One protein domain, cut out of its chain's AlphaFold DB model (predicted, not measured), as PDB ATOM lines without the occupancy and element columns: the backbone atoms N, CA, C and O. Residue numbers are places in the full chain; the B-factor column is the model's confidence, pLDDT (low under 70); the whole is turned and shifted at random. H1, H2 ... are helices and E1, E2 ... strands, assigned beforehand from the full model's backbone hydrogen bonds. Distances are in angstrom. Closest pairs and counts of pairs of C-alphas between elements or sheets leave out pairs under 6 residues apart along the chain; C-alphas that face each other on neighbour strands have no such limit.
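This is residues 12 to 129 of the 129 residues of a protein of Solirubrobacterales bacterium (UniProt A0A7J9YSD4). A three-stranded antiparallel sheet, E3-E4-E5, has H3 over one face and H1 over the other, with H2 beside E3 on H1's face. The small hairpin E1-E2 lies beyond H1 toward one end of the long axis, and the E3-E4 turn lies at the other end. The printed part has 118 residues, with three named helices and five named strands in the order H1 E1 E2 H2 E3 E4 E5 H3, a mixed class. It is compact, with a radius of gyration of the C-alphas of 15.0 A, yet elongated, spanning 46 by 30 by 29 A.

E3, residues 75 to 83, E4, residues 90 to 99, and E5, residues 102 to 108, form a meander, each strand the antiparallel neighbour of the one before. N 77 and O 96 are 2.8 A apart, and N 95 and O 106 2.9 A, within hydrogen-bond range. H3, residues 114 to 127, and H1, residues 12 to 23, are on opposite faces, at heights over the sheet of 7.6 A and 7.3 A: three layers, helices on both faces. The closest C-alphas of H3 and E4 are Ala 93 and Gly 114, 4.0 A; of H1 and E5, Ala 15 and Ala 105, 4.7 A. H2, residues 45 to 60, is on the same face as H1; its closest C-alpha pair with E3 is Arg 56 and Ile 75, 4.5 A. H1 and H2 only just touch, with 3 pairs of C-alphas within 8 A, the closest being Val 21 and Leu 48, 6.8 A. E1, residues 25 to 27, and E2, residues 39 to 42, form an antiparallel hairpin, with N 40 and O 26 2.9 A apart. Every O i to N i+4 pair is within hydrogen-bond range in H1, 11 of 12 in H2 and 7 of 10 in H3.

H1 begins at C-alpha 12, (-12.996, 18.002, 10.846), and H3 ends at C-alpha 127, (-25.180, 2.145, 14.287). E4 is 30.5 A long, E3 26.9 A and H2 22.1 A.

The C-alphas of Gly 34 and Asp 87 are the two farthest apart, 48.9 A. The links E1 to E2 and H2 to E3 are long. The printed part has no cut, and no printed residue is under 70 in pLDDT.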
ATOM      1  N   LEU A  12     -14.183  18.863  10.755       96.81
ATOM      2  CA  LEU A  12     -12.996  18.002  10.846       96.81
ATOM      3  C   LEU A  12     -12.197  18.254  12.134       96.81
ATOM      4  O   LEU A  12     -11.785  17.308  12.802       96.81
ATOM      5  N   ALA A  13     -12.005  19.520  12.513       96.75
ATOM      6  CA  ALA A  13     -11.325  19.856  13.760       96.75
ATOM      7  C   ALA A  13     -12.129  19.390  14.989       96.75
ATOM      8  O   ALA A  13     -11.549  18.856  15.931       96.75
ATOM      9  N   MET A  14     -13.460  19.517  14.962       97.94
ATOM     10  CA  MET A  14     -14.335  19.020  16.032       97.94
ATOM     11  C   MET A  14     -14.373  17.488  16.125       97.94
ATOM     12  O   MET A  14     -14.397  16.946  17.229       97.94
ATOM     13  N   ALA A  15     -14.291  16.778  14.997       98.19
ATOM     14  CA  ALA A  15     -14.115  15.327  14.993       98.19
ATOM     15  C   ALA A  15     -12.768  14.943  15.622       98.19
ATOM     16  O   ALA A  15     -12.706  14.005  16.410       98.19
ATOM     17  N   GLY A  16     -11.707  15.715  15.357       97.69
ATOM     18  CA  GLY A  16     -10.406  15.559  16.012       97.69
ATOM     19  C   GLY A  16     -10.455  15.761  17.532       97.69
ATOM     20  O   GLY A  16      -9.781  15.039  18.268       97.69
ATOM     21  N   VAL A  17     -11.286  16.688  18.026       97.50
ATOM     22  CA  VAL A  17     -11.528  16.851  19.472       97.50
ATOM     23  C   VAL A  17     -12.176  15.598  20.054       97.50
ATOM     24  O   VAL A  17     -11.654  15.053  21.023       97.50
ATOM     25  N   ALA A  18     -13.251  15.089  19.445       98.38
ATOM     26  CA  ALA A  18     -13.875  13.845  19.899       98.38
ATOM     27  C   ALA A  18     -12.908  12.652  19.829       98.38
ATOM     28  O   ALA A  18     -12.797  11.906  20.797       98.38
ATOM     29  N   ALA A  19     -12.137  12.526  18.745       98.19
ATOM     30  CA  ALA A  19     -11.123  11.484  18.583       98.19
ATOM     31  C   ALA A  19     -10.055  11.543  19.680       98.19
ATOM     32  O   ALA A  19      -9.608  10.512  20.164       98.19
ATOM     33  N   THR A  20      -9.680  12.748  20.113       98.06
ATOM     34  CA  THR A  20      -8.722  12.938  21.208       98.06
ATOM     35  C   THR A  20      -9.274  12.431  22.538       98.06
ATOM     36  O   THR A  20      -8.525  11.863  23.326       98.06
ATOM     37  N   VAL A  21     -10.575  12.595  22.792       98.06
ATOM     38  CA  VAL A  21     -11.224  12.044  23.996       98.06
ATOM     39  C   VAL A  21     -11.370  10.524  23.895       98.06
ATOM     40  O   VAL A  21     -11.190   9.818  24.886       98.06
ATOM     41  N   VAL A  22     -11.655  10.000  22.704       97.44
ATOM     42  CA  VAL A  22     -11.727   8.553  22.461       97.44
ATOM     43  C   VAL A  22     -10.362   7.893  22.670       97.44
ATOM     44  O   VAL A  22     -10.257   6.965  23.460       97.44
ATOM     45  N   ASP A  23      -9.300   8.416  22.061       97.06
ATOM     46  CA  ASP A  23      -7.952   7.833  22.117       97.06
ATOM     47  C   ASP A  23      -7.179   8.200  23.400       97.06
ATOM     48  O   ASP A  23      -6.328   7.451  23.875       97.06
ATOM     49  N   GLY A  24      -7.478   9.356  23.996       97.69
ATOM     50  CA  GLY A  24      -6.705   9.939  25.097       97.69
ATOM     51  C   GLY A  24      -5.459  10.705  24.646       97.69
ATOM     52  O   GLY A  24      -4.643  11.113  25.477       97.69
ATOM     53  N   ARG A  25      -5.290  10.909  23.339       97.19
ATOM     54  CA  ARG A  25      -4.183  11.655  22.738       97.19
ATOM     55  C   ARG A  25      -4.632  12.274  21.419       97.19
ATOM     56  O   ARG A  25      -5.398  11.693  20.657       97.19
ATOM     57  N   TRP A  26      -4.145  13.483  21.153       97.06
ATOM     58  CA  TRP A  26      -4.423  14.160  19.892       97.06
ATOM     59  C   TRP A  26      -3.572  13.582  18.765       97.06
ATOM     60  O   TRP A  26      -2.392  13.290  18.964       97.06
ATOM     61  N   HIS A  27      -4.158  13.502  17.572       95.56
ATOM     62  CA  HIS A  27      -3.466  13.125  16.345       95.56
ATOM     63  C   HIS A  27      -3.788  14.112  15.230       95.56
ATOM     64  O   HIS A  27      -4.950  14.486  15.053       95.56
ATOM     65  N   ALA A  28      -2.780  14.475  14.441       94.69
ATOM     66  CA  ALA A  28      -2.977  15.277  13.244       94.69
ATOM     67  C   ALA A  28      -3.884  14.529  12.244       94.69
ATOM     68  O   ALA A  28      -3.629  13.351  11.954       94.69
ATOM     69  N   PRO A  29      -4.938  15.174  11.706       94.00
ATOM     70  CA  PRO A  29      -5.766  14.573  10.669       94.00
ATOM     71  C   PRO A  29      -4.945  14.272   9.413       94.00
ATOM     72  O   PRO A  29      -4.194  15.121   8.937       94.00
ATOM     73  N   ARG A  30      -5.141  13.082   8.841       93.94
ATOM     74  CA  ARG A  30      -4.564  12.677   7.554       93.94
ATOM     75  C   ARG A  30      -5.619  11.986   6.704       93.94
ATOM     76  O   ARG A  30      -6.506  11.327   7.241       93.94
ATOM     77  N   VAL A  31      -5.505  12.123   5.387       93.31
ATOM     78  CA  VAL A  31      -6.421  11.480   4.428       93.31
ATOM     79  C   VAL A  31      -5.769  10.254   3.799       93.31
ATOM     80  O   VAL A  31      -6.418   9.225   3.632       93.31
ATOM     81  N   LEU A  32      -4.475  10.334   3.479       95.38
ATOM     82  CA  LEU A  32      -3.747   9.233   2.862       95.38
ATOM     83  C   LEU A  32      -3.150   8.326   3.940       95.38
ATOM     84  O   LEU A  32      -2.512   8.782   4.889       95.38
ATOM     85  N   ALA A  33      -3.327   7.014   3.781       88.88
ATOM     86  CA  ALA A  33      -2.879   6.023   4.761       88.88
ATOM     87  C   ALA A  33      -1.354   6.035   4.999       88.88
ATOM     88  O   ALA A  33      -0.901   5.666   6.086       88.88
ATOM     89  N   GLY A  34      -0.581   6.467   3.997       91.19
ATOM     90  CA  GLY A  34       0.881   6.535   4.041       91.19
ATOM     91  C   GLY A  34       1.455   7.817   4.646       91.19
ATOM     92  O   GLY A  34       2.651   7.849   4.922       91.19
ATOM     93  N   ASP A  35       0.639   8.849   4.876       93.19
ATOM     94  CA  ASP A  35       1.141  10.111   5.422       93.19
ATOM     95  C   ASP A  35       1.596   9.924   6.877       93.19
ATOM     96  O   ASP A  35       0.921   9.223   7.647       93.19
ATOM     97  N   PRO A  36       2.712  10.543   7.299       89.62
ATOM     98  CA  PRO A  36       3.152  10.476   8.685       89.62
ATOM     99  C   PRO A  36       2.058  11.011   9.617       89.62
ATOM    100  O   PRO A  36       1.451  12.050   9.361       89.62
ATOM    101  N   ARG A  37       1.791  10.286  10.707       88.75
ATOM    102  CA  ARG A  37       0.810  10.685  11.723       88.75
ATOM    103  C   ARG A  37       1.539  11.355  12.881       88.75
ATOM    104  O   ARG A  37       2.178  10.678  13.681       88.75
ATOM    105  N   GLU A  38       1.445  12.676  12.957       94.06
ATOM    106  CA  GLU A  38       1.893  13.419  14.134       94.06
ATOM    107  C   GLU A  38       0.900  13.227  15.287       94.06
ATOM    108  O   GLU A  38      -0.313  13.170  15.072       94.06
ATOM    109  N   ALA A  39       1.417  13.126  16.512       96.00
ATOM    110  CA  ALA A  39       0.613  12.980  17.715       96.00
ATOM    111  C   ALA A  39       1.113  13.901  18.833       96.00
ATOM    112  O   ALA A  39       2.315  14.092  19.013       96.00
ATOM    113  N   GLY A  40       0.171  14.437  19.607       95.69
ATOM    114  CA  GLY A  40       0.455  15.268  20.776       95.69
ATOM    115  C   GLY A  40       0.911  14.445  21.988       95.69
ATOM    116  O   GLY A  40       1.049  13.222  21.909       95.69
ATOM    117  N   PRO A  41       1.141  15.062  23.157       97.00
ATOM    118  CA  PRO A  41       1.304  14.317  24.405       97.00
ATOM    119  C   PRO A  41       0.007  13.566  24.780       97.00
ATOM    120  O   PRO A  41      -1.074  13.944  24.323       97.00
ATOM    121  N   PRO A  42       0.092  12.495  25.592       97.50
ATOM    122  CA  PRO A  42      -1.100  11.866  26.142       97.50
ATOM    123  C   PRO A  42      -1.769  12.807  27.144       97.50
ATOM    124  O   PRO A  42      -1.090  13.547  27.861       97.50
ATOM    125  N   LEU A  43      -3.096  12.758  27.202       97.12
ATOM    126  CA  LEU A  43      -3.856  13.482  28.208       97.12
ATOM    127  C   LEU A  43      -3.650  12.851  29.597       97.12
ATOM    128  O   LEU A  43      -3.483  11.630  29.705       97.12
ATOM    129  N   PRO A  44      -3.672  13.660  30.669       97.94
ATOM    130  CA  PRO A  44      -3.752  13.155  32.034       97.94
ATOM    131  C   PRO A  44      -4.945  12.206  32.211       97.94
ATOM    132  O   PRO A  44      -6.058  12.508  31.781       97.94
ATOM    133  N   ARG A  45      -4.708  11.032  32.811       96.38
ATOM    134  CA  ARG A  45      -5.725   9.968  32.884       96.38
ATOM    135  C   ARG A  45      -6.953  10.369  33.703       96.38
ATOM    136  O   ARG A  45      -8.057  10.078  33.268       96.38
ATOM    137  N   GLY A  46      -6.762  11.045  34.838       97.75
ATOM    138  CA  GLY A  46      -7.873  11.434  35.714       97.75
ATOM    139  C   GLY A  46      -8.859  12.360  35.003       97.75
ATOM    140  O   GLY A  46     -10.046  12.074  34.922       97.75
ATOM    141  N   GLU A  47      -8.336  13.413  34.386       97.31
ATOM    142  CA  GLU A  47      -9.102  14.409  33.643       97.31
ATOM    143  C   GLU A  47      -9.770  13.809  32.400       97.31
ATOM    144  O   GLU A  47     -10.883  14.193  32.040       97.31
ATOM    145  N   LEU A  48      -9.109  12.853  31.740       98.00
ATOM    146  CA  LEU A  48      -9.679  12.133  30.605       98.00
ATOM    147  C   LEU A  48     -10.863  11.252  31.021       98.00
ATOM    148  O   LEU A  48     -11.889  11.254  30.340       98.00
ATOM    149  N   ASP A  49     -10.729  10.507  32.118       98.12
ATOM    150  CA  ASP A  49     -11.781   9.618  32.611       98.12
ATOM    151  C   ASP A  49     -12.990  10.425  33.108       98.12
ATOM    152  O   ASP A  49     -14.134  10.103  32.773       98.12
ATOM    153  N   GLU A  50     -12.752  11.540  33.804       98.38
ATOM    154  CA  GLU A  50     -13.802  12.491  34.187       98.38
ATOM    155  C   GLU A  50     -14.511  13.084  32.962       98.38
ATOM    156  O   GLU A  50     -15.743  13.123  32.909       98.38
ATOM    157  N   LEU A  51     -13.757  13.505  31.940       98.12
ATOM    158  CA  LEU A  51     -14.331  14.054  30.713       98.12
ATOM    159  C   LEU A  51     -15.182  13.024  29.963       98.12
ATOM    160  O   LEU A  51     -16.281  13.351  29.512       98.12
ATOM    161  N   ARG A  52     -14.708  11.779  29.852       98.31
ATOM    162  CA  ARG A  52     -15.469  10.678  29.244       98.31
ATOM    163  C   ARG A  52     -16.751  10.397  30.015       98.31
ATOM    164  O   ARG A  52     -17.792  10.249  29.383       98.31
ATOM    165  N   SER A  53     -16.691  10.395  31.347       98.44
ATOM    166  CA  SER A  53     -17.870  10.239  32.205       98.44
ATOM    167  C   SER A  53     -18.902  11.341  31.940       98.44
ATOM    168  O   SER A  53     -20.046  11.055  31.598       98.44
ATOM    169  N   MET A  54     -18.481  12.611  31.934       98.50
ATOM    170  CA  MET A  54     -19.377  13.735  31.625       98.50
ATOM    171  C   MET A  54     -19.966  13.658  30.208       98.50
ATOM    172  O   MET A  54     -21.134  13.980  29.990       98.50
ATOM    173  N   MET A  55     -19.175  13.237  29.217       98.62
ATOM    174  CA  MET A  55     -19.673  13.036  27.853       98.62
ATOM    175  C   MET A  55     -20.591  11.814  27.737       98.62
ATOM    176  O   MET A  55     -21.473  11.793  26.875       98.62
ATOM    177  N   ARG A  56     -20.425  10.805  28.597       98.50
ATOM    178  CA  ARG A  56     -21.356   9.682  28.702       98.50
ATOM    179  C   ARG A  56     -22.681  10.129  29.306       98.50
ATOM    180  O   ARG A  56     -23.726   9.771  28.766       98.50
ATOM    181  N   ASP A  57     -22.652  10.980  30.328       98.62
ATOM    182  CA  ASP A  57     -23.856  11.525  30.966       98.62
ATOM    183  C   ASP A  57     -24.742  12.297  29.982       98.62
ATOM    184  O   ASP A  57     -25.971  12.194  30.018       98.62
ATOM    185  N   VAL A  58     -24.135  13.004  29.022       98.56
ATOM    186  CA  VAL A  58     -24.874  13.660  27.932       98.56
ATOM    187  C   VAL A  58     -25.721  12.663  27.140       98.56
ATOM    188  O   VAL A  58     -26.822  13.017  26.716       98.56
ATOM    189  N   VAL A  59     -25.229  11.442  26.939       98.50
ATOM    190  CA  VAL A  59     -25.919  10.390  26.185       98.50
ATOM    191  C   VAL A  59     -26.921   9.632  27.055       98.50
ATOM    192  O   VAL A  59     -28.004   9.306  26.581       98.50
ATOM    193  N   THR A  60     -26.601   9.347  28.316       98.06
ATOM    194  CA  THR A  60     -27.468   8.531  29.187       98.06
ATOM    195  C   THR A  60     -28.621   9.314  29.799       98.06
ATOM    196  O   THR A  60     -29.681   8.743  30.042       98.06
ATOM    197  N   SER A  61     -28.432  10.609  30.057       96.81
ATOM    198  CA  SER A  61     -29.400  11.429  30.799       96.81
ATOM    199  C   SER A  61     -29.516  12.875  30.313       96.81
ATOM    200  O   SER A  61     -30.363  13.623  30.800       96.81
ATOM    201  N   GLY A  62     -28.683  13.283  29.355       97.69
ATOM    202  CA  GLY A  62     -28.609  14.660  28.886       97.69
ATOM    203  C   GLY A  62     -29.266  14.908  27.530       97.69
ATOM    204  O   GLY A  62     -30.319  14.388  27.176       97.69
ATOM    205  N   THR A  63     -28.626  15.776  26.754       97.88
ATOM    206  CA  THR A  63     -29.138  16.264  25.462       97.88
ATOM    207  C   THR A  63     -28.794  15.354  24.280       97.88
ATOM    208  O   THR A  63     -29.241  15.615  23.172       97.88
ATOM    209  N   GLY A  64     -27.983  14.315  24.483       97.56
ATOM    210  CA  GLY A  64     -27.534  13.376  23.452       97.56
ATOM    211  C   GLY A  64     -28.230  12.018  23.501       97.56
ATOM    212  O   GLY A  64     -27.691  11.054  22.965       97.56
ATOM    213  N   THR A  65     -29.399  11.920  24.137       98.12
ATOM    214  CA  THR A  65     -30.121  10.654  24.380       98.12
ATOM    215  C   THR A  65     -30.521   9.894  23.120       98.12
ATOM    216  O   THR A  65     -30.786   8.697  23.195       98.12
ATOM    217  N   ALA A  66     -30.462  10.525  21.945       98.00
ATOM    218  CA  ALA A  66     -30.574   9.834  20.663       98.00
ATOM    219  C   ALA A  66     -29.532   8.709  20.479       98.00
ATOM    220  O   ALA A  66     -29.796   7.762  19.746       98.00
ATOM    221  N   LEU A  67     -28.372   8.786  21.148       98.31
ATOM    222  CA  LEU A  67     -27.335   7.746  21.114       98.31
ATOM    223  C   LEU A  67     -27.512   6.680  22.213       98.31
ATOM    224  O   LEU A  67     -26.714   5.751  22.281       98.31
ATOM    225  N   ALA A  68     -28.514   6.781  23.093       97.00
ATOM    226  CA  ALA A  68     -28.632   5.893  24.257       97.00
ATOM    227  C   ALA A  68     -28.811   4.407  23.888       97.00
ATOM    228  O   ALA A  68     -28.407   3.543  24.662       97.00
ATOM    229  N   GLY A  69     -29.399   4.124  22.720       95.00
ATOM    230  CA  GLY A  69     -29.597   2.766  22.197       95.00
ATOM    231  C   GLY A  69     -28.448   2.224  21.339       95.00
ATOM    232  O   GLY A  69     -28.478   1.051  20.979       95.00
ATOM    233  N   VAL A  70     -27.449   3.050  21.023       97.06
ATOM    234  CA  VAL A  70     -26.277   2.645  20.237       97.06
ATOM    235  C   VAL A  70     -25.369   1.795  21.136       97.06
ATOM    236  O   VAL A  70     -25.037   2.195  22.257       97.06
ATOM    237  N   ALA A  71     -24.971   0.612  20.661       95.75
ATOM    238  CA  ALA A  71     -24.080  -0.293  21.396       95.75
ATOM    239  C   ALA A  71     -22.675   0.315  21.607       95.75
ATOM    240  O   ALA A  71     -22.332   1.302  20.965       95.75
ATOM    241  N   GLY A  72     -21.855  -0.279  22.484       94.56
ATOM    242  CA  GLY A  72     -20.443   0.113  22.672       94.56
ATOM    243  C   GLY A  72     -20.214   1.384  23.500       94.56
ATOM    244  O   GLY A  72     -19.199   2.047  23.334       94.56
ATOM    245  N   GLU A  73     -21.160   1.736  24.377       96.06
ATOM    246  CA  GLU A  73     -21.050   2.857  25.330       96.06
ATOM    247  C   GLU A  73     -20.600   4.193  24.702       96.06
ATOM    248  O   GLU A  73     -19.619   4.799  25.139       96.06
ATOM    249  N   PRO A  74     -21.320   4.710  23.692       98.12
ATOM    250  CA  PRO A  74     -20.921   5.943  23.034       98.12
ATOM    251  C   PRO A  74     -20.916   7.126  24.006       98.12
ATOM    252  O   PRO A  74     -21.776   7.260  24.886       98.12
ATOM    253  N   ILE A  75     -19.984   8.037  23.772       98.69
ATOM    254  CA  ILE A  75     -19.892   9.332  24.440       98.69
ATOM    255  C   ILE A  75     -20.235  10.436  23.445       98.69
ATOM    256  O   ILE A  75     -20.049  10.281  22.237       98.69
ATOM    257  N   GLY A  76     -20.710  11.582  23.927       98.38
ATOM    258  CA  GLY A  76     -20.975  12.696  23.028       98.38
ATOM    259  C   GLY A  76     -21.185  14.032  23.708       98.38
ATOM    260  O   GLY A  76     -21.278  14.147  24.928       98.38
ATOM    261  N   LYS A  77     -21.257  15.075  22.886       98.44
ATOM    262  CA  LYS A  77     -21.602  16.417  23.337       98.44
ATOM    263  C   LYS A  77     -22.383  17.171  22.272       98.44
ATOM    264  O   LYS A  77     -21.949  17.295  21.129       98.44
ATOM    265  N   SER A  78     -23.517  17.725  22.687       97.50
ATOM    266  CA  SER A  78     -24.325  18.648  21.890       97.50
ATOM    267  C   SER A  78     -23.776  20.077  21.923       97.50
ATOM    268  O   SER A  78     -23.170  20.506  22.912       97.50
ATOM    269  N   GLY A  79     -24.052  20.838  20.871       94.81
ATOM    270  CA  GLY A  79     -23.831  22.278  20.816       94.81
ATOM    271  C   GLY A  79     -24.888  22.973  19.961       94.81
ATOM    272  O   GLY A  79     -25.467  22.370  19.058       94.81
ATOM    273  N   THR A  80     -25.107  24.252  20.247       93.56
ATOM    274  CA  THR A  80     -25.899  25.165  19.418       93.56
ATOM    275  C   THR A  80     -25.090  26.450  19.265       93.56
ATOM    276  O   THR A  80     -24.636  27.004  20.267       93.56
ATOM    277  N   ALA A  81     -24.880  26.901  18.029       92.50
ATOM    278  CA  ALA A  81     -24.153  28.136  17.727       92.50
ATOM    279  C   ALA A  81     -25.100  29.150  17.086       92.50
ATOM    280  O   ALA A  81     -25.759  28.810  16.106       92.50
ATOM    281  N   GLU A  82     -25.185  30.360  17.636       90.81
ATOM    282  CA  GLU A  82     -26.043  31.429  17.112       90.81
ATOM    283  C   GLU A  82     -25.283  32.223  16.051       90.81
ATOM    284  O   GLU A  82     -24.071  32.424  16.155       90.81
ATOM    285  N   TYR A  83     -25.987  32.683  15.018       90.88
ATOM    286  CA  TYR A  83     -25.385  33.474  13.957       90.88
ATOM    287  C   TYR A  83     -26.384  34.435  13.291       90.88
ATOM    288  O   TYR A  83     -27.606  34.270  13.341       90.88
ATOM    289  N   GLY A  84     -25.834  35.453  12.622       88.25
ATOM    290  CA  GLY A  84     -26.609  36.527  12.003       88.25
ATOM    291  C   GLY A  84     -27.089  37.578  13.010       88.25
ATOM    292  O   GLY A  84     -26.673  37.589  14.163       88.25
ATOM    293  N   SER A  85     -27.939  38.494  12.545       88.44
ATOM    294  CA  SER A  85     -28.440  39.641  13.322       88.44
ATOM    295  C   SER A  85     -29.962  39.629  13.521       88.44
ATOM    296  O   SER A  85     -30.548  40.681  13.764       88.44
ATOM    297  N   GLY A  86     -30.615  38.479  13.321       87.31
ATOM    298  CA  GLY A  86     -32.057  38.316  13.550       87.31
ATOM    299  C   GLY A  86     -32.409  38.173  15.037       87.31
ATOM    300  O   GLY A  86     -31.517  37.951  15.853       87.31
ATOM    301  N   ASP A  87     -33.702  38.269  15.361       87.50
ATOM    302  CA  ASP A  87     -34.242  38.070  16.715       87.50
ATOM    303  C   ASP A  87     -35.472  37.121  16.692       87.50
ATOM    304  O   ASP A  87     -36.513  37.499  16.143       87.50
ATOM    305  N   PRO A  88     -35.365  35.882  17.221       86.12
ATOM    306  CA  PRO A  88     -34.128  35.280  17.716       86.12
ATOM    307  C   PRO A  88     -33.127  35.023  16.570       86.12
ATOM    308  O   PRO A  88     -33.533  34.866  15.409       86.12
ATOM    309  N   PRO A  89     -31.814  34.974  16.859       89.62
ATOM    310  CA  PRO A  89     -30.806  34.673  15.850       89.62
ATOM    311  C   PRO A  89     -30.998  33.264  15.280       89.62
ATOM    312  O   PRO A  89     -31.539  32.363  15.926       89.62
ATOM    313  N   ARG A  90     -30.523  33.055  14.046       93.44
ATOM    314  CA  ARG A  90     -30.482  31.714  13.447       93.44
ATOM    315  C   ARG A  90     -29.419  30.889  14.159       93.44
ATOM    316  O   ARG A  90     -28.489  31.435  14.749       93.44
ATOM    317  N   THR A  91     -29.523  29.570  14.065       94.44
ATOM    318  CA  THR A  91     -28.612  28.673  14.773       94.44
ATOM    319  C   THR A  91     -28.105  27.532  13.907       94.44
ATOM    320  O   THR A  91     -28.746  27.099  12.949       94.44
ATOM    321  N   HIS A  92     -26.958  26.997  14.299       95.50
ATOM    322  CA  HIS A  92     -26.420  25.739  13.815       95.50
ATOM    323  C   HIS A  92     -26.463  24.689  14.922       95.50
ATOM    324  O   HIS A  92     -26.038  24.954  16.050       95.50
ATOM    325  N   ALA A  93     -26.942  23.494  14.585       97.38
ATOM    326  CA  ALA A  93     -26.984  22.351  15.480       97.38
ATOM    327  C   ALA A  93     -25.700  21.532  15.333       97.38
ATOM    328  O   ALA A  93     -25.351  21.097  14.237       97.38
ATOM    329  N   TRP A  94     -25.019  21.294  16.451       98.25
ATOM    330  CA  TRP A  94     -23.778  20.533  16.506       98.25
ATOM    331  C   TRP A  94     -23.920  19.310  17.401       98.25
ATOM    332  O   TRP A  94     -24.529  19.366  18.473       98.25
ATOM    333  N   PHE A  95     -23.286  18.215  17.000       98.62
ATOM    334  CA  PHE A  95     -23.046  17.085  17.884       98.62
ATOM    335  C   PHE A  95     -21.704  16.445  17.554       98.62
ATOM    336  O   PHE A  95     -21.436  16.139  16.395       98.62
ATOM    337  N   ILE A  96     -20.868  16.234  18.565       98.81
ATOM    338  CA  ILE A  96     -19.678  15.391  18.445       98.81
ATOM    339  C   ILE A  96     -19.899  14.109  19.234       98.81
ATOM    340  O   ILE A  96     -20.498  14.146  20.310       98.81
ATOM    341  N   ALA A  97     -19.430  12.985  18.709       98.62
ATOM    342  CA  ALA A  97     -19.578  11.685  19.344       98.62
ATOM    343  C   ALA A  97     -18.336  10.821  19.144       98.62
ATOM    344  O   ALA A  97     -17.558  11.037  18.213       98.62
ATOM    345  N   GLY A  98     -18.184   9.831  20.014       98.25
ATOM    346  CA  GLY A  98     -17.143   8.822  19.924       98.25
ATOM    347  C   GLY A  98     -17.624   7.475  20.446       98.25
ATOM    348  O   GLY A  98     -18.407   7.431  21.395       98.25
ATOM    349  N   ARG A  99     -17.161   6.399  19.812       97.19
ATOM    350  CA  ARG A  99     -17.390   5.008  20.214       97.19
ATOM    351  C   ARG A  99     -16.207   4.164  19.746       97.19
ATOM    352  O   ARG A  99     -15.822   4.279  18.586       97.19
ATOM    353  N   ASP A 100     -15.676   3.318  20.624       94.69
ATOM    354  CA  ASP A 100     -14.549   2.423  20.338       94.69
ATOM    355  C   ASP A 100     -13.326   3.172  19.780       94.69
ATOM    356  O   ASP A 100     -12.678   3.910  20.513       94.69
ATOM    357  N   ASP A 101     -13.007   3.004  18.497       95.00
ATOM    358  CA  ASP A 101     -11.909   3.663  17.784       95.00
ATOM    359  C   ASP A 101     -12.392   4.725  16.775       95.00
ATOM    360  O   ASP A 101     -11.600   5.272  16.002       95.00
ATOM    361  N   VAL A 102     -13.685   5.063  16.802       97.56
ATOM    362  CA  VAL A 102     -14.325   5.993  15.868       97.56
ATOM    363  C   VAL A 102     -14.801   7.256  16.579       97.56
ATOM    364  O   VAL A 102     -15.393   7.223  17.657       97.56
ATOM    365  N   ALA A 103     -14.597   8.399  15.925       98.31
ATOM    366  CA  ALA A 103     -15.156   9.682  16.327       98.31
ATOM    367  C   ALA A 103     -15.802  10.396  15.139       98.31
ATOM    368  O   ALA A 103     -15.339  10.294  14.002       98.31
ATOM    369  N   VAL A 104     -16.865  11.149  15.410       98.56
ATOM    370  CA  VAL A 104     -17.649  11.858  14.397       98.56
ATOM    371  C   VAL A 104     -18.058  13.239  14.899       98.56
ATOM    372  O   VAL A 104     -18.324  13.437  16.083       98.56
ATOM    373  N   ALA A 105     -18.128  14.202  13.980       98.69
ATOM    374  CA  ALA A 105     -18.729  15.508  14.210       98.69
ATOM    375  C   ALA A 105     -19.817  15.756  13.167       98.69
ATOM    376  O   ALA A 105     -19.585  15.618  11.967       98.69
ATOM    377  N   VAL A 106     -20.994  16.148  13.639       98.62
ATOM    378  CA  VAL A 106     -22.150  16.488  12.819       98.62
ATOM    379  C   VAL A 106     -22.464  17.963  13.015       98.62
ATOM    380  O   VAL A 106     -22.677  18.419  14.138       98.62
ATOM    381  N   LEU A 107     -22.520  18.683  11.898       98.06
ATOM    382  CA  LEU A 107     -23.053  20.033  11.789       98.06
ATOM    383  C   LEU A 107     -24.318  19.965  10.936       98.06
ATOM    384  O   LEU A 107     -24.263  19.526   9.789       98.06
ATOM    385  N   VAL A 108     -25.440  20.415  11.487       97.94
ATOM    386  CA  VAL A 108     -26.665  20.653  10.728       97.94
ATOM    387  C   VAL A 108     -26.947  22.146  10.754       97.94
ATOM    388  O   VAL A 108     -27.236  22.731  11.801       97.94
ATOM    389  N   GLU A 109     -26.820  22.771   9.590       95.88
ATOM    390  CA  GLU A 109     -27.079  24.196   9.434       95.88
ATOM    391  C   GLU A 109     -28.568  24.501   9.627       95.88
ATOM    392  O   GLU A 109     -29.432  23.662   9.369       95.88
ATOM    393  N   ASP A 110     -28.868  25.714  10.093       94.75
ATOM    394  CA  ASP A 110     -30.238  26.212  10.254       94.75
ATOM    395  C   ASP A 110     -31.162  25.365  11.121       94.75
ATOM    396  O   ASP A 110     -32.363  25.259  10.863       94.75
ATOM    397  N   ARG A 111     -30.604  24.783  12.187       96.00
ATOM    398  CA  ARG A 111     -31.348  23.981  13.158       96.00
ATOM    399  C   ARG A 111     -31.104  24.440  14.599       96.00
ATOM    400  O   ARG A 111     -29.983  24.827  14.935       96.00
ATOM    401  N   PRO A 112     -32.141  24.396  15.459       90.00
ATOM    402  CA  PRO A 112     -32.112  24.978  16.805       90.00
ATOM    403  C   PRO A 112     -31.353  24.150  17.847       90.00
ATOM    404  O   PRO A 112     -30.824  24.703  18.808       90.00
ATOM    405  N   SER A 113     -31.288  22.828  17.686       93.38
ATOM    406  CA  SER A 113     -30.821  21.940  18.752       93.38
ATOM    407  C   SER A 113     -29.869  20.867  18.239       93.38
ATOM    408  O   SER A 113     -30.241  20.009  17.439       93.38
ATOM    409  N   GLY A 114     -28.639  20.873  18.760       93.19
ATOM    410  CA  GLY A 114     -27.671  19.798  18.532       93.19
ATOM    411  C   GLY A 114     -28.204  18.419  18.927       93.19
ATOM    412  O   GLY A 114     -28.019  17.449  18.197       93.19
ATOM    413  N   GLY A 115     -28.918  18.339  20.052       95.44
ATOM    414  CA  GLY A 115     -29.491  17.089  20.557       95.44
ATOM    415  C   GLY A 115     -30.625  16.529  19.699       95.44
ATOM    416  O   GLY A 115     -30.720  15.324  19.507       95.44
ATOM    417  N   GLU A 116     -31.466  17.403  19.151       97.19
ATOM    418  CA  GLU A 116     -32.646  16.997  18.377       97.19
ATOM    419  C   GLU A 116     -32.314  16.737  16.902       97.19
ATOM    420  O   GLU A 116     -32.892  15.842  16.294       97.19
ATOM    421  N   TYR A 117     -31.366  17.484  16.323       98.12
ATOM    422  CA  TYR A 117     -31.096  17.443  14.880       98.12
ATOM    423  C   TYR A 117     -29.760  16.795  14.515       98.12
ATOM    424  O   TYR A 117     -29.689  16.092  13.510       98.12
ATOM    425  N   ALA A 118     -28.701  17.008  15.301       98.44
ATOM    426  CA  ALA A 118     -27.371  16.487  14.982       98.44
ATOM    427  C   ALA A 118     -27.087  15.135  15.666       98.44
ATOM    428  O   ALA A 118     -26.508  14.245  15.042       98.44
ATOM    429  N   ALA A 119     -27.547  14.932  16.906       98.50
ATOM    430  CA  ALA A 119     -27.339  13.677  17.633       98.50
ATOM    431  C   ALA A 119     -27.963  12.450  16.934       98.50
ATOM    432  O   ALA A 119     -27.267  11.444  16.811       98.50
ATOM    433  N   PRO A 120     -29.198  12.494  16.382       98.56
ATOM    434  CA  PRO A 120     -29.757  11.340  15.672       98.56
ATOM    435  C   PRO A 120     -28.980  10.968  14.403       98.56
ATOM    436  O   PRO A 120     -28.927   9.799  14.027       98.56
ATOM    437  N   VAL A 121     -28.352  11.944  13.740       98.56
ATOM    438  CA  VAL A 121     -27.484  11.685  12.581       98.56
ATOM    439  C   VAL A 121     -26.210  10.969  13.029       98.56
ATOM    440  O   VAL A 121     -25.820   9.988  12.399       98.56
ATOM    441  N   ALA A 122     -25.599  11.407  14.134       98.50
ATOM    442  CA  ALA A 122     -24.439  10.734  14.715       98.50
ATOM    443  C   ALA A 122     -24.775   9.304  15.173       98.50
ATOM    444  O   ALA A 122     -24.013   8.387  14.880       98.50
ATOM    445  N   ALA A 123     -25.931   9.096  15.817       98.44
ATOM    446  CA  ALA A 123     -26.404   7.771  16.224       98.44
ATOM    447  C   ALA A 123     -26.532   6.825  15.025       98.44
ATOM    448  O   ALA A 123     -25.919   5.765  15.009       98.44
ATOM    449  N   ARG A 124     -27.232   7.259  13.968       98.44
ATOM    450  CA  ARG A 124     -27.386   6.476  12.732       98.44
ATOM    451  C   ARG A 124     -26.060   6.137  12.060       98.44
ATOM    452  O   ARG A 124     -25.946   5.067  11.476       98.44
ATOM    453  N   PHE A 125     -25.099   7.059  12.079       98.38
ATOM    454  CA  PHE A 125     -23.766   6.798  11.545       98.38
ATOM    455  C   PHE A 125     -23.068   5.698  12.347       98.38
ATOM    456  O   PHE A 125     -22.604   4.735  11.752       98.38
ATOM    457  N   LEU A 126     -23.046   5.812  13.679       97.75
ATOM    458  CA  LEU A 126     -22.399   4.830  14.549       97.75
ATOM    459  C   LEU A 126     -23.094   3.458  14.501       97.75
ATOM    460  O   LEU A 126     -22.409   2.443  14.484       97.75
ATOM    461  N   ASP A 127     -24.424   3.403  14.440       96.31
ATOM    462  CA  ASP A 127     -25.180   2.145  14.287       96.31
ATOM    463  C   ASP A 127     -24.945   1.455  12.936       96.31
ATOM    464  O   ASP A 127     -25.190   0.259  12.799       96.31
ATOM    465  N   GLY A 128     -24.516   2.211  11.921       96.06
ATOM    466  CA  GLY A 128     -24.240   1.694  10.582       96.06
ATOM    467  C   GLY A 128     -22.828   1.140  10.382       96.06
ATOM    468  O   GLY A 128     -22.537   0.681   9.277       96.06
ATOM    469  N   LEU A 129     -21.964   1.227  11.399       92.44
ATOM    470  CA  LEU A 129     -20.608   0.664  11.420       92.44
ATOM    471  C   LEU A 129     -20.628  -0.739  12.024       92.44
ATOM    472  O   LEU A 129     -20.026  -1.639  11.400       92.44
TER     473      LEU A 129